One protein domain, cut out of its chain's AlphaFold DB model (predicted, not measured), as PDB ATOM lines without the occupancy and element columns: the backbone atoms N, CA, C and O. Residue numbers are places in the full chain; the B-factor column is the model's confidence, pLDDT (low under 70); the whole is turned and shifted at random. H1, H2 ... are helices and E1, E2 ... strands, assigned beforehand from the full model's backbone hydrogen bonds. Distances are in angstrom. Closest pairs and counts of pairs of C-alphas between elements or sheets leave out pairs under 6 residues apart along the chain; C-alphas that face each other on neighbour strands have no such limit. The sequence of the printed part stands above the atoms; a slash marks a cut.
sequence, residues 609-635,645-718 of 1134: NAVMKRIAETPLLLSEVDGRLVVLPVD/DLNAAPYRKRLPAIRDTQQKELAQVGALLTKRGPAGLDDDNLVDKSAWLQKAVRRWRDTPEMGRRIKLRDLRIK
ATOM      1  N   ASN A 609     -11.199  14.181  15.987       70.00
ATOM      2  CA  ASN A 609      -9.785  14.042  16.339       70.00
ATOM      3  C   ASN A 609      -9.186  15.357  16.852       70.00
ATOM      4  O   ASN A 609      -8.424  15.308  17.812       70.00
ATOM      5  N   ALA A 610      -9.557  16.515  16.302       72.69
ATOM      6  CA  ALA A 610      -9.195  17.828  16.830       72.69
ATOM      7  C   ALA A 610      -9.728  18.055  18.257       72.69
ATOM      8  O   ALA A 610      -8.947  18.443  19.125       72.69
ATOM      9  N   VAL A 611     -11.001  17.737  18.540       74.31
ATOM     10  CA  VAL A 611     -11.573  17.791  19.907       74.31
ATOM     11  C   VAL A 611     -10.789  16.881  20.853       74.31
ATOM     12  O   VAL A 611     -10.318  17.317  21.904       74.31
ATOM     13  N   MET A 612     -10.584  15.620  20.460       76.19
ATOM     14  CA  MET A 612      -9.879  14.642  21.291       76.19
ATOM     15  C   MET A 612      -8.404  14.987  21.488       76.19
ATOM     16  O   MET A 612      -7.865  14.744  22.565       76.19
ATOM     17  N   LYS A 613      -7.757  15.601  20.493       77.31
ATOM     18  CA  LYS A 613      -6.403  16.145  20.608       77.31
ATOM     19  C   LYS A 613      -6.368  17.335  21.569       77.31
ATOM     20  O   LYS A 613      -5.474  17.383  22.406       77.31
ATOM     21  N   ARG A 614      -7.362  18.232  21.527       78.12
ATOM     22  CA  ARG A 614      -7.510  19.337  22.492       78.12
ATOM     23  C   ARG A 614      -7.599  18.795  23.919       78.12
ATOM     24  O   ARG A 614      -6.784  19.164  24.749       78.12
ATOM     25  N   ILE A 615      -8.474  17.829  24.194       77.94
ATOM     26  CA  ILE A 615      -8.595  17.214  25.533       77.94
ATOM     27  C   ILE A 615      -7.329  16.407  25.919       77.94
ATOM     28  O   ILE A 615      -6.951  16.333  27.092       77.94
ATOM     29  N   ALA A 616      -6.621  15.820  24.948       72.94
ATOM     30  CA  ALA A 616      -5.377  15.084  25.189       72.94
ATOM     31  C   ALA A 616      -4.150  15.979  25.458       72.94
ATOM     32  O   ALA A 616      -3.270  15.552  26.207       72.94
ATOM     33  N   GLU A 617      -4.083  17.189  24.891       71.62
ATOM     34  CA  GLU A 617      -2.909  18.079  24.944       71.62
ATOM     35  C   GLU A 617      -3.123  19.330  25.820       71.62
ATOM     36  O   GLU A 617      -2.223  19.716  26.566       71.62
ATOM     37  N   THR A 618      -4.315  19.929  25.795       73.25
ATOM     38  CA  THR A 618      -4.762  20.990  26.717       73.25
ATOM     39  C   THR A 618      -5.132  20.362  28.078       73.25
ATOM     40  O   THR A 618      -5.540  19.196  28.128       73.25
ATOM     41  N   PRO A 619      -4.979  21.056  29.222       70.38
ATOM     42  CA  PRO A 619      -5.312  20.503  30.541       70.38
ATOM     43  C   PRO A 619      -6.813  20.562  30.895       70.38
ATOM     44  O   PRO A 619      -7.188  20.974  31.988       70.38
ATOM     45  N   LEU A 620      -7.674  20.129  29.971       83.19
ATOM     46  CA  LEU A 620      -9.117  19.998  30.193       83.19
ATOM     47  C   LEU A 620      -9.400  18.692  30.952       83.19
ATOM     48  O   LEU A 620      -9.154  17.609  30.414       83.19
ATOM     49  N   LEU A 621      -9.875  18.775  32.197       85.69
ATOM     50  CA  LEU A 621     -10.068  17.604  33.060       85.69
ATOM     51  C   LEU A 621     -11.313  16.794  32.671       85.69
ATOM     52  O   LEU A 621     -12.433  17.293  32.743       85.69
ATOM     53  N   LEU A 622     -11.120  15.516  32.330       86.56
ATOM     54  CA  LEU A 622     -12.205  14.553  32.149       86.56
ATOM     55  C   LEU A 622     -12.682  13.995  33.492       86.56
ATOM     56  O   LEU A 622     -12.107  13.051  34.046       86.56
ATOM     57  N   SER A 623     -13.784  14.560  33.968       78.81
ATOM     58  CA  SER A 623     -14.564  14.060  35.095       78.81
ATOM     59  C   SER A 623     -15.559  12.988  34.639       78.81
ATOM     60  O   SER A 623     -15.975  12.945  33.479       78.81
ATOM     61  N   GLU A 624     -15.949  12.106  35.560       79.75
ATOM     62  CA  GLU A 624     -17.028  11.140  35.340       79.75
ATOM     63  C   GLU A 624     -18.259  11.558  36.140       79.75
ATOM     64  O   GLU A 624     -18.177  11.766  37.347       79.75
ATOM     65  N   VAL A 625     -19.388  11.687  35.447       60.53
ATOM     66  CA  VAL A 625     -20.688  12.083  35.997       60.53
ATOM     67  C   VAL A 625     -21.728  11.148  35.394       60.53
ATOM     68  O   VAL A 625     -21.755  10.965  34.182       60.53
ATOM     69  N   ASP A 626     -22.554  10.513  36.223       59.62
ATOM     70  CA  ASP A 626     -23.663   9.638  35.804       59.62
ATOM     71  C   ASP A 626     -23.249   8.524  34.801       59.62
ATOM     72  O   ASP A 626     -23.995   8.163  33.888       59.62
ATOM     73  N   GLY A 627     -22.023   7.992  34.939       62.72
ATOM     74  CA  GLY A 627     -21.439   6.983  34.035       62.72
ATOM     75  C   GLY A 627     -21.030   7.516  32.651       62.72
ATOM     76  O   GLY A 627     -20.892   6.747  31.695       62.72
ATOM     77  N   ARG A 628     -20.876   8.838  32.524       71.81
ATOM     78  CA  ARG A 628     -20.503   9.575  31.310       71.81
ATOM     79  C   ARG A 628     -19.247  10.401  31.563       71.81
ATOM     80  O   ARG A 628     -18.987  10.812  32.690       71.81
ATOM     81  N   LEU A 629     -18.473  10.660  30.511       77.75
ATOM     82  CA  LEU A 629     -17.258  11.472  30.596       77.75
ATOM     83  C   LEU A 629     -17.533  12.887  30.094       77.75
ATOM     84  O   LEU A 629     -17.962  13.072  28.957       77.75
ATOM     85  N   VAL A 630     -17.275  13.862  30.959       81.38
ATOM     86  CA  VAL A 630     -17.537  15.287  30.736       81.38
ATOM     87  C   VAL A 630     -16.323  16.113  31.151       81.38
ATOM     88  O   VAL A 630     -15.553  15.705  32.020       81.38
ATOM     89  N   VAL A 631     -16.168  17.293  30.559       79.81
ATOM     90  CA  VAL A 631     -15.316  18.352  31.114       79.81
ATOM     91  C   VAL A 631     -16.241  19.372  31.766       79.81
ATOM     92  O   VAL A 631     -17.305  19.676  31.229       79.81
ATOM     93  N   LEU A 632     -15.877  19.849  32.953       73.56
ATOM     94  CA  LEU A 632     -16.696  20.794  33.708       73.56
ATOM     95  C   LEU A 632     -16.450  22.227  33.213       73.56
ATOM     96  O   LEU A 632     -15.300  22.546  32.912       73.56
ATOM     97  N   PRO A 633     -17.438  23.142  33.253       72.69
ATOM     98  CA  PRO A 633     -17.212  24.559  32.933       72.69
ATOM     99  C   PRO A 633     -16.127  25.228  33.797       72.69
ATOM    100  O   PRO A 633     -15.452  26.152  33.361       72.69
ATOM    101  N   VAL A 634     -15.909  24.733  35.023       69.12
ATOM    102  CA  VAL A 634     -14.820  25.194  35.908       69.12
ATOM    103  C   VAL A 634     -13.428  24.715  35.462       69.12
ATOM    104  O   VAL A 634     -12.432  25.312  35.861       69.12
ATOM    105  N   ASP A 635     -13.355  23.671  34.633       76.38
ATOM    106  CA  ASP A 635     -12.121  23.076  34.098       76.38
ATOM    107  C   ASP A 635     -11.913  23.353  32.595       76.38
ATOM    108  O   ASP A 635     -10.827  23.094  32.076       76.38
ATOM    109  N   ASP A 645     -21.165  17.315  22.305       70.88
ATOM    110  CA  ASP A 645     -21.601  16.075  22.963       70.88
ATOM    111  C   ASP A 645     -20.484  15.017  22.992       70.88
ATOM    112  O   ASP A 645     -20.313  14.213  22.071       70.88
ATOM    113  N   LEU A 646     -19.759  14.974  24.109       75.88
ATOM    114  CA  LEU A 646     -18.736  13.971  24.415       75.88
ATOM    115  C   LEU A 646     -19.292  12.537  24.575       75.88
ATOM    116  O   LEU A 646     -18.513  11.582  24.624       75.88
ATOM    117  N   ASN A 647     -20.617  12.347  24.612       72.44
ATOM    118  CA  ASN A 647     -21.247  11.021  24.639       72.44
ATOM    119  C   ASN A 647     -21.408  10.402  23.245       72.44
ATOM    120  O   ASN A 647     -21.632   9.188  23.143       72.44
ATOM    121  N   ALA A 648     -21.275  11.201  22.182       71.94
ATOM    122  CA  ALA A 648     -21.426  10.738  20.813       71.94
ATOM    123  C   ALA A 648     -20.433   9.608  20.473       71.94
ATOM    124  O   ALA A 648     -19.312   9.517  20.991       71.94
ATOM    125  N   ALA A 649     -20.847   8.741  19.545       70.50
ATOM    126  CA  ALA A 649     -20.152   7.506  19.182       70.50
ATOM    127  C   ALA A 649     -18.619   7.597  18.951       70.50
ATOM    128  O   ALA A 649     -17.930   6.678  19.410       70.50
ATOM    129  N   PRO A 650     -18.038   8.631  18.293       70.06
ATOM    130  CA  PRO A 650     -16.584   8.696  18.095       70.06
ATOM    131  C   PRO A 650     -15.789   8.960  19.387       70.06
ATOM    132  O   PRO A 650     -14.642   8.523  19.495       70.06
ATOM    133  N   TYR A 651     -16.383   9.638  20.372       76.12
ATOM    134  CA  TYR A 651     -15.707  10.057  21.604       76.12
ATOM    135  C   TYR A 651     -15.738   8.972  22.680       76.12
ATOM    136  O   TYR A 651     -14.704   8.641  23.272       76.12
ATOM    137  N   ARG A 652     -16.910   8.348  22.873       74.19
ATOM    138  CA  ARG A 652     -17.195   7.378  23.945       74.19
ATOM    139  C   ARG A 652     -16.215   6.195  24.008       74.19
ATOM    140  O   ARG A 652     -15.980   5.661  25.086       74.19
ATOM    141  N   LYS A 653     -15.606   5.801  22.879       75.38
ATOM    142  CA  LYS A 653     -14.588   4.729  22.818       75.38
ATOM    143  C   LYS A 653     -13.167   5.156  23.212       75.38
ATOM    144  O   LYS A 653     -12.351   4.287  23.500       75.38
ATOM    145  N   ARG A 654     -12.831   6.450  23.157       73.50
ATOM    146  CA  ARG A 654     -11.441   6.950  23.270       73.50
ATOM    147  C   ARG A 654     -11.210   7.844  24.496       73.50
ATOM    148  O   ARG A 654     -10.090   7.883  24.992       73.50
ATOM    149  N   LEU A 655     -12.248   8.505  25.017       82.38
ATOM    150  CA  LEU A 655     -12.164   9.333  26.232       82.38
ATOM    151  C   LEU A 655     -11.675   8.585  27.496       82.38
ATOM    152  O   LEU A 655     -10.873   9.179  28.219       82.38
ATOM    153  N   PRO A 656     -12.051   7.312  27.771       83.12
ATOM    154  CA  PRO A 656     -11.607   6.619  28.987       83.12
ATOM    155  C   PRO A 656     -10.079   6.526  29.117       83.12
ATOM    156  O   PRO A 656      -9.528   6.890  30.149       83.12
ATOM    157  N   ALA A 657      -9.375   6.160  28.041       79.81
ATOM    158  CA  ALA A 657      -7.911   6.059  28.045       79.81
ATOM    159  C   ALA A 657      -7.206   7.421  28.228       79.81
ATOM    160  O   ALA A 657      -6.100   7.488  28.776       79.81
ATOM    161  N   ILE A 658      -7.844   8.521  27.800       83.69
ATOM    162  CA  ILE A 658      -7.357   9.876  28.086       83.69
ATOM    163  C   ILE A 658      -7.536  10.172  29.578       83.69
ATOM    164  O   ILE A 658      -6.557  10.540  30.227       83.69
ATOM    165  N   ARG A 659      -8.726   9.933  30.150       86.06
ATOM    166  CA  ARG A 659      -8.986  10.103  31.593       86.06
ATOM    167  C   ARG A 659      -8.026   9.281  32.454       86.06
ATOM    168  O   ARG A 659      -7.446   9.837  33.379       86.06
ATOM    169  N   ASP A 660      -7.781   8.013  32.126       82.69
ATOM    170  CA  ASP A 660      -6.817   7.161  32.842       82.69
ATOM    171  C   ASP A 660      -5.400   7.751  32.843       82.69
ATOM    172  O   ASP A 660      -4.646   7.593  33.805       82.69
ATOM    173  N   THR A 661      -5.025   8.437  31.761       83.56
ATOM    174  CA  THR A 661      -3.734   9.123  31.638       83.56
ATOM    175  C   THR A 661      -3.715  10.399  32.484       83.56
ATOM    176  O   THR A 661      -2.786  10.589  33.267       83.56
ATOM    177  N   GLN A 662      -4.764  11.225  32.412       88.19
ATOM    178  CA  GLN A 662      -4.914  12.436  33.232       88.19
ATOM    179  C   GLN A 662      -4.935  12.116  34.741       88.19
ATOM    180  O   GLN A 662      -4.263  12.785  35.522       88.19
ATOM    181  N   GLN A 663      -5.626  11.048  35.152       86.75
ATOM    182  CA  GLN A 663      -5.650  10.526  36.526       86.75
ATOM    183  C   GLN A 663      -4.244  10.135  37.012       86.75
ATOM    184  O   GLN A 663      -3.821  10.544  38.096       86.75
ATOM    185  N   LYS A 664      -3.475   9.400  36.194       85.81
ATOM    186  CA  LYS A 664      -2.084   9.015  36.506       85.81
ATOM    187  C   LYS A 664      -1.151  10.226  36.600       85.81
ATOM    188  O   LYS A 664      -0.297  10.258  37.486       85.81
ATOM    189  N   GLU A 665      -1.321  11.227  35.735       88.56
ATOM    190  CA  GLU A 665      -0.595  12.503  35.810       88.56
ATOM    191  C   GLU A 665      -0.931  13.250  37.117       88.56
ATOM    192  O   GLU A 665      -0.037  13.516  37.924       88.56
ATOM    193  N   LEU A 666      -2.214  13.514  37.385       88.75
ATOM    194  CA  LEU A 666      -2.682  14.260  38.560       88.75
ATOM    195  C   LEU A 666      -2.354  13.580  39.897       88.75
ATOM    196  O   LEU A 666      -2.097  14.275  40.884       88.75
ATOM    197  N   ALA A 667      -2.312  12.247  39.955       83.00
ATOM    198  CA  ALA A 667      -1.859  11.517  41.139       83.00
ATOM    199  C   ALA A 667      -0.380  11.809  41.463       83.00
ATOM    200  O   ALA A 667      -0.034  12.077  42.617       83.00
ATOM    201  N   GLN A 668       0.494  11.828  40.451       82.75
ATOM    202  CA  GLN A 668       1.926  12.098  40.629       82.75
ATOM    203  C   GLN A 668       2.200  13.581  40.931       82.75
ATOM    204  O   GLN A 668       2.987  13.893  41.829       82.75
ATOM    205  N   VAL A 669       1.503  14.502  40.256       87.06
ATOM    206  CA  VAL A 669       1.576  15.948  40.543       87.06
ATOM    207  C   VAL A 669       1.044  16.253  41.956       87.06
ATOM    208  O   VAL A 669       1.675  16.994  42.712       87.06
ATOM    209  N   GLY A 670      -0.059  15.620  42.372       79.06
ATOM    210  CA  GLY A 670      -0.626  15.752  43.721       79.06
ATOM    211  C   GLY A 670       0.285  15.208  44.829       79.06
ATOM    212  O   GLY A 670       0.426  15.837  45.883       79.06
ATOM    213  N   ALA A 671       0.970  14.086  44.587       76.69
ATOM    214  CA  ALA A 671       1.980  13.556  45.504       76.69
ATOM    215  C   ALA A 671       3.176  14.516  45.661       76.69
ATOM    216  O   ALA A 671       3.665  14.725  46.775       76.69
ATOM    217  N   LEU A 672       3.611  15.156  44.568       80.12
ATOM    218  CA  LEU A 672       4.689  16.147  44.579       80.12
ATOM    219  C   LEU A 672       4.291  17.416  45.358       80.12
ATOM    220  O   LEU A 672       5.024  17.826  46.263       80.12
ATOM    221  N   LEU A 673       3.093  17.960  45.100       79.44
ATOM    222  CA  LEU A 673       2.494  19.078  45.849       79.44
ATOM    223  C   LEU A 673       2.369  18.771  47.352       79.44
ATOM    224  O   LEU A 673       2.651  19.621  48.198       79.44
ATOM    225  N   THR A 674       1.971  17.549  47.706       72.75
ATOM    226  CA  THR A 674       1.854  17.131  49.112       72.75
ATOM    227  C   THR A 674       3.226  17.071  49.788       72.75
ATOM    228  O   THR A 674       3.380  17.545  50.914       72.75
ATOM    229  N   LYS A 675       4.244  16.546  49.091       74.62
ATOM    230  CA  LYS A 675       5.593  16.310  49.632       74.62
ATOM    231  C   LYS A 675       6.483  17.557  49.698       74.62
ATOM    232  O   LYS A 675       7.340  17.624  50.576       74.62
ATOM    233  N   ARG A 676       6.317  18.520  48.783       74.00
ATOM    234  CA  ARG A 676       7.158  19.734  48.680       74.00
ATOM    235  C   ARG A 676       6.395  21.062  48.804       74.00
ATOM    236  O   ARG A 676       7.027  22.103  48.942       74.00
ATOM    237  N   GLY A 677       5.062  21.050  48.822       79.44
ATOM    238  CA  GLY A 677       4.250  22.268  48.729       79.44
ATOM    239  C   GLY A 677       4.198  22.841  47.307       79.44
ATOM    240  O   GLY A 677       4.739  22.217  46.395       79.44
ATOM    241  N   PRO A 678       3.542  24.003  47.101       83.88
ATOM    242  CA  PRO A 678       3.348  24.590  45.772       83.88
ATOM    243  C   PRO A 678       4.659  24.797  45.003       83.88
ATOM    244  O   PRO A 678       4.754  24.363  43.863       83.88
ATOM    245  N   ALA A 679       5.704  25.301  45.671       82.00
ATOM    246  CA  ALA A 679       7.032  25.486  45.074       82.00
ATOM    247  C   ALA A 679       7.696  24.174  44.592       82.00
ATOM    248  O   ALA A 679       8.628  24.170  43.792       82.00
ATOM    249  N   GLY A 680       7.199  23.016  45.039       79.69
ATOM    250  CA  GLY A 680       7.593  21.714  44.503       79.69
ATOM    251  C   GLY A 680       7.181  21.468  43.049       79.69
ATOM    252  O   GLY A 680       7.614  20.463  42.489       79.69
ATOM    253  N   LEU A 681       6.349  22.345  42.476       87.31
ATOM    254  CA  LEU A 681       5.879  22.322  41.090       87.31
ATOM    255  C   LEU A 681       6.629  23.322  40.186       87.31
ATOM    256  O   LEU A 681       6.401  23.332  38.976       87.31
ATOM    257  N   ASP A 682       7.508  24.150  40.757       87.69
ATOM    258  CA  ASP A 682       8.318  25.125  40.021       87.69
ATOM    259  C   ASP A 682       9.389  24.406  39.195       87.69
ATOM    260  O   ASP A 682       9.982  23.431  39.660       87.69
ATOM    261  N   ASP A 683       9.674  24.893  37.987       82.56
ATOM    262  CA  ASP A 683      10.550  24.219  37.021       82.56
ATOM    263  C   ASP A 683      11.953  23.882  37.568       82.56
ATOM    264  O   ASP A 683      12.445  22.770  37.354       82.56
ATOM    265  N   ASP A 684      12.543  24.772  38.371       81.88
ATOM    266  CA  ASP A 684      13.836  24.562  39.043       81.88
ATOM    267  C   ASP A 684      13.824  23.347  39.994       81.88
ATOM    268  O   ASP A 684      14.824  22.648  40.162       81.88
ATOM    269  N   ASN A 685      12.668  23.034  40.588       79.25
ATOM    270  CA  ASN A 685      12.482  21.887  41.480       79.25
ATOM    271  C   ASN A 685      12.222  20.563  40.733       79.25
ATOM    272  O   ASN A 685      12.184  19.499  41.372       79.25
ATOM    273  N   LEU A 686      12.069  20.607  39.403       79.62
ATOM    274  CA  LEU A 686      11.763  19.462  38.538       79.62
ATOM    275  C   LEU A 686      12.973  18.913  37.764       79.62
ATOM    276  O   LEU A 686      12.827  17.893  37.089       79.62
ATOM    277  N   VAL A 687      14.155  19.532  37.856       76.00
ATOM    278  CA  VAL A 687      15.356  19.121  37.095       76.00
ATOM    279  C   VAL A 687      15.700  17.640  37.329       76.00
ATOM    280  O   VAL A 687      15.856  16.886  36.373       76.00
ATOM    281  N   ASP A 688      15.667  17.171  38.582       77.94
ATOM    282  CA  ASP A 688      15.897  15.763  38.959       77.94
ATOM    283  C   ASP A 688      14.682  14.831  38.705       77.94
ATOM    284  O   ASP A 688      14.416  13.921  39.502       77.94
ATOM    285  N   LYS A 689      13.830  15.090  37.709       82.50
ATOM    286  CA  LYS A 689      12.595  14.315  37.450       82.50
ATOM    287  C   LYS A 689      12.571  13.799  36.015       82.50
ATOM    288  O   LYS A 689      13.256  14.315  35.141       82.50
ATOM    289  N   SER A 690      11.781  12.755  35.766       86.94
ATOM    290  CA  SER A 690      11.607  12.236  34.408       86.94
ATOM    291  C   SER A 690      10.937  13.282  33.514       86.94
ATOM    292  O   SER A 690      10.053  14.012  33.964       86.94
ATOM    293  N   ALA A 691      11.303  13.314  32.228       83.69
ATOM    294  CA  ALA A 691      10.711  14.235  31.254       83.69
ATOM    295  C   ALA A 691       9.175  14.101  31.162       83.69
ATOM    296  O   ALA A 691       8.474  15.085  30.941       83.69
ATOM    297  N   TRP A 692       8.638  12.897  31.408       89.62
ATOM    298  CA  TRP A 692       7.196  12.671  31.548       89.62
ATOM    299  C   TRP A 692       6.601  13.433  32.741       89.62
ATOM    300  O   TRP A 692       5.620  14.151  32.565       89.62
ATOM    301  N   LEU A 693       7.208  13.352  33.933       83.38
ATOM    302  CA  LEU A 693       6.706  14.065  35.112       83.38
ATOM    303  C   LEU A 693       6.906  15.583  34.986       83.38
ATOM    304  O   LEU A 693       6.034  16.337  35.402       83.38
ATOM    305  N   GLN A 694       7.995  16.040  34.359       87.38
ATOM    306  CA  GLN A 694       8.180  17.453  34.003       87.38
ATOM    307  C   GLN A 694       7.044  17.949  33.094       87.38
ATOM    308  O   GLN A 694       6.438  18.983  33.373       87.38
ATOM    309  N   LYS A 695       6.698  17.187  32.044       87.75
ATOM    310  CA  LYS A 695       5.578  17.507  31.145       87.75
ATOM    311  C   LYS A 695       4.231  17.492  31.877       87.75
ATOM    312  O   LYS A 695       3.440  18.410  31.681       87.75
ATOM    313  N   ALA A 696       3.989  16.507  32.742       88.00
ATOM    314  CA  ALA A 696       2.770  16.411  33.542       88.00
ATOM    315  C   ALA A 696       2.623  17.588  34.524       88.00
ATOM    316  O   ALA A 696       1.563  18.203  34.584       88.00
ATOM    317  N   VAL A 697       3.683  17.966  35.250       88.19
ATOM    318  CA  VAL A 697       3.636  19.132  36.145       88.19
ATOM    319  C   VAL A 697       3.388  20.412  35.347       88.19
ATOM    320  O   VAL A 697       2.470  21.144  35.694       88.19
ATOM    321  N   ARG A 698       4.107  20.651  34.240       88.12
ATOM    322  CA  ARG A 698       3.875  21.821  33.367       88.12
ATOM    323  C   ARG A 698       2.455  21.888  32.809       88.12
ATOM    324  O   ARG A 698       1.905  22.974  32.701       88.12
ATOM    325  N   ARG A 699       1.859  20.740  32.469       85.94
ATOM    326  CA  ARG A 699       0.467  20.653  32.010       85.94
ATOM    327  C   ARG A 699      -0.520  21.068  33.101       85.94
ATOM    328  O   ARG A 699      -1.452  21.807  32.815       85.94
ATOM    329  N   TRP A 700      -0.339  20.566  34.323       89.94
ATOM    330  CA  TRP A 700      -1.350  20.690  35.374       89.94
ATOM    331  C   TRP A 700      -1.143  21.872  36.329       89.94
ATOM    332  O   TRP A 700      -2.129  22.334  36.892       89.94
ATOM    333  N   ARG A 701       0.084  22.380  36.527       87.19
ATOM    334  CA  ARG A 701       0.427  23.389  37.558       87.19
ATOM    335  C   ARG A 701      -0.526  24.583  37.577       87.19
ATOM    336  O   ARG A 701      -1.035  24.930  38.639       87.19
ATOM    337  N   ASP A 702      -0.790  25.153  36.407       82.94
ATOM    338  CA  ASP A 702      -1.463  26.446  36.245       82.94
ATOM    339  C   ASP A 702      -2.979  26.290  35.962       82.94
ATOM    340  O   ASP A 702      -3.592  27.120  35.293       82.94
ATOM    341  N   THR A 703      -3.594  25.198  36.445       84.75
ATOM    342  CA  THR A 703      -4.992  24.811  36.154       84.75
ATOM    343  C   THR A 703      -5.962  25.074  37.314       84.75
ATOM    344  O   THR A 703      -5.539  25.085  38.477       84.75
ATOM    345  N   PRO A 704      -7.282  25.188  37.045       80.50
ATOM    346  CA  PRO A 704      -8.311  25.263  38.084       80.50
ATOM    347  C   PRO A 704      -8.244  24.099  39.085       80.50
ATOM    348  O   PRO A 704      -8.287  24.334  40.293       80.50
ATOM    349  N   GLU A 705      -8.042  22.867  38.609       83.56
ATOM    350  CA  GLU A 705      -7.893  21.665  39.442       83.56
ATOM    351  C   GLU A 705      -6.684  21.739  40.390       83.56
ATOM    352  O   GLU A 705      -6.808  21.487  41.592       83.56
ATOM    353  N   MET A 706      -5.504  22.137  39.904       86.06
ATOM    354  CA  MET A 706      -4.351  22.310  40.796       86.06
ATOM    355  C   MET A 706      -4.533  23.499  41.748       86.06
ATOM    356  O   MET A 706      -4.125  23.410  42.909       86.06
ATOM    357  N   GLY A 707      -5.239  24.551  41.322       79.88
ATOM    358  CA  GLY A 707      -5.713  25.626  42.194       79.88
ATOM    359  C   GLY A 707      -6.605  25.114  43.334       79.88
ATOM    360  O   GLY A 707      -6.361  25.453  44.497       79.88
ATOM    361  N   ARG A 708      -7.580  24.236  43.040       81.81
ATOM    362  CA  ARG A 708      -8.410  23.550  44.049       81.81
ATOM    363  C   ARG A 708      -7.547  22.728  45.008       81.81
ATOM    364  O   ARG A 708      -7.649  22.919  46.219       81.81
ATOM    365  N   ARG A 709      -6.623  21.898  44.504       80.56
ATOM    366  CA  ARG A 709      -5.724  21.068  45.339       80.56
ATOM    367  C   ARG A 709      -4.814  21.894  46.255       80.56
ATOM    368  O   ARG A 709      -4.650  21.543  47.425       80.56
ATOM    369  N   ILE A 710      -4.256  23.007  45.771       77.81
ATOM    370  CA  ILE A 710      -3.458  23.941  46.587       77.81
ATOM    371  C   ILE A 710      -4.338  24.592  47.667       77.81
ATOM    372  O   ILE A 710      -3.972  24.597  48.843       77.81
ATOM    373  N   LYS A 711      -5.535  25.070  47.301       74.94
ATOM    374  CA  LYS A 711      -6.498  25.679  48.230       74.94
ATOM    375  C   LYS A 711      -6.949  24.693  49.316       74.94
ATOM    376  O   LYS A 711      -6.953  25.060  50.488       74.94
ATOM    377  N   LEU A 712      -7.254  23.442  48.962       66.69
ATOM    378  CA  LEU A 712      -7.613  22.364  49.895       66.69
ATOM    379  C   LEU A 712      -6.459  22.010  50.842       66.69
ATOM    380  O   LEU A 712      -6.665  21.913  52.053       66.69
ATOM    381  N   ARG A 713      -5.226  21.889  50.330       76.94
ATOM    382  CA  ARG A 713      -4.015  21.691  51.145       76.94
ATOM    383  C   ARG A 713      -3.841  22.811  52.171       76.94
ATOM    384  O   ARG A 713      -3.602  22.540  53.350       76.94
ATOM    385  N   ASP A 714      -3.980  24.060  51.749       65.56
ATOM    386  CA  ASP A 714      -3.758  25.216  52.617       65.56
ATOM    387  C   ASP A 714      -4.926  25.448  53.587       65.56
ATOM    388  O   ASP A 714      -4.703  25.879  54.721       65.56
ATOM    389  N   LEU A 715      -6.151  25.061  53.213       58.09
ATOM    390  CA  LEU A 715      -7.282  24.926  54.134       58.09
ATOM    391  C   LEU A 715      -7.041  23.814  55.163       58.09
ATOM    392  O   LEU A 715      -7.281  24.054  56.342       58.09
ATOM    393  N   ARG A 716      -6.485  22.655  54.783       59.75
ATOM    394  CA  ARG A 716      -6.102  21.573  55.716       59.75
ATOM    395  C   ARG A 716      -5.019  22.041  56.698       59.75
ATOM    396  O   ARG A 716      -5.138  21.802  57.898       59.75
ATOM    397  N   ILE A 717      -4.014  22.789  56.234       52.44
ATOM    398  CA  ILE A 717      -2.980  23.401  57.092       52.44
ATOM    399  C   ILE A 717      -3.583  24.471  58.020       52.44
ATOM    400  O   ILE A 717      -3.280  24.486  59.217       52.44
ATOM    401  N   LYS A 718      -4.465  25.342  57.509       49.91
ATOM    402  CA  LYS A 718      -5.198  26.325  58.326       49.91
ATOM    403  C   LYS A 718      -6.122  25.647  59.339       49.91
ATOM    404  O   LYS A 718      -6.175  26.114  60.468       49.91
TER     405      LYS A 718
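AT A GLANCE: This is residues 609 to 635 and 645 to 718 of the 1134 residues of an uncharacterized protein of Proteobacteria bacterium ST_bin13 (UniProt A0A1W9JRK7). One long helix, H3, makes the spine of a flat body, with H1 and the small hairpin E1-E2 near its first residues and H4, H6 and H7 farther along it. H6 crosses H3 nearly at a right angle. The printed part has 101 residues, with seven named helices and two antiparallel named strands in the order H1 E1 E2 H2 H3 H4 H5 H6 H7, mostly helix. It is compact, with a radius of gyration of the C-alphas of 14.7 A and spans of 42 by 32 by 17 A.

HOW THE PARTS SIT: Begin at H1, residues 609 to 617, which only just touches H3, residues 655 to 676, with 3 pairs of C-alphas within 8 A, the closest Ala 616 and Ile 658 at 6.3 A. In the hairpin of E1, residues 622 to 625, and E2, residues 628 to 631, find N 623 and O 630 within hydrogen-bond range at 2.9 A. H2, residues 649 to 652, is close to H1 but not clearly touching, with closest C-alphas Met 612 and Tyr 651 at 7.4 A. H3 is the hub; its residues 669 to 673 touch H4, residues 678 to 681, closest at C-alphas 673 and 680, 5.9 A. Residues 665 to 669 of H3 touch H6, residues 691 to 700, about perpendicular at 87 degrees, with C-alphas 665 and 696 closest at 5.6 A. H5, residues 683 to 686, only just touches H6, with 3 pairs of C-alphas within 8 A, closest 686 and 694 at 6.1 A. Residues 709 to 713 of H7, residues 704 to 718, only just touch residues 670 to 674 of H3, with 3 pairs of C-alphas within 8 A, closest 670 and 709 at 7.5 A. Every O i to N i+4 pair is within hydrogen-bond range in H1, H3, H6 and H7; H2, H4 and H5 are too short for one.

IN THESE COORDINATES: Find C-alpha 609 at (-9.785, 14.042, 16.339), where H1 begins. From C-alpha 655 at (-12.164, 9.333, 26.232), H3 runs 31.4 A. H7, 20.5 A long, ends at C-alpha 718, (-5.198, 26.325, 58.326).

THE WHOLE: The C-alphas farthest apart, 649 and 718, are 45.9 A apart. Residues 636 to 644 are not printed, a gap of 16.2 A between C-alphas 635 and 645. Of the links printed whole, each is tight. The pLDDT is under 70 at residues 625 to 627, 634, 712 and 714 to 718.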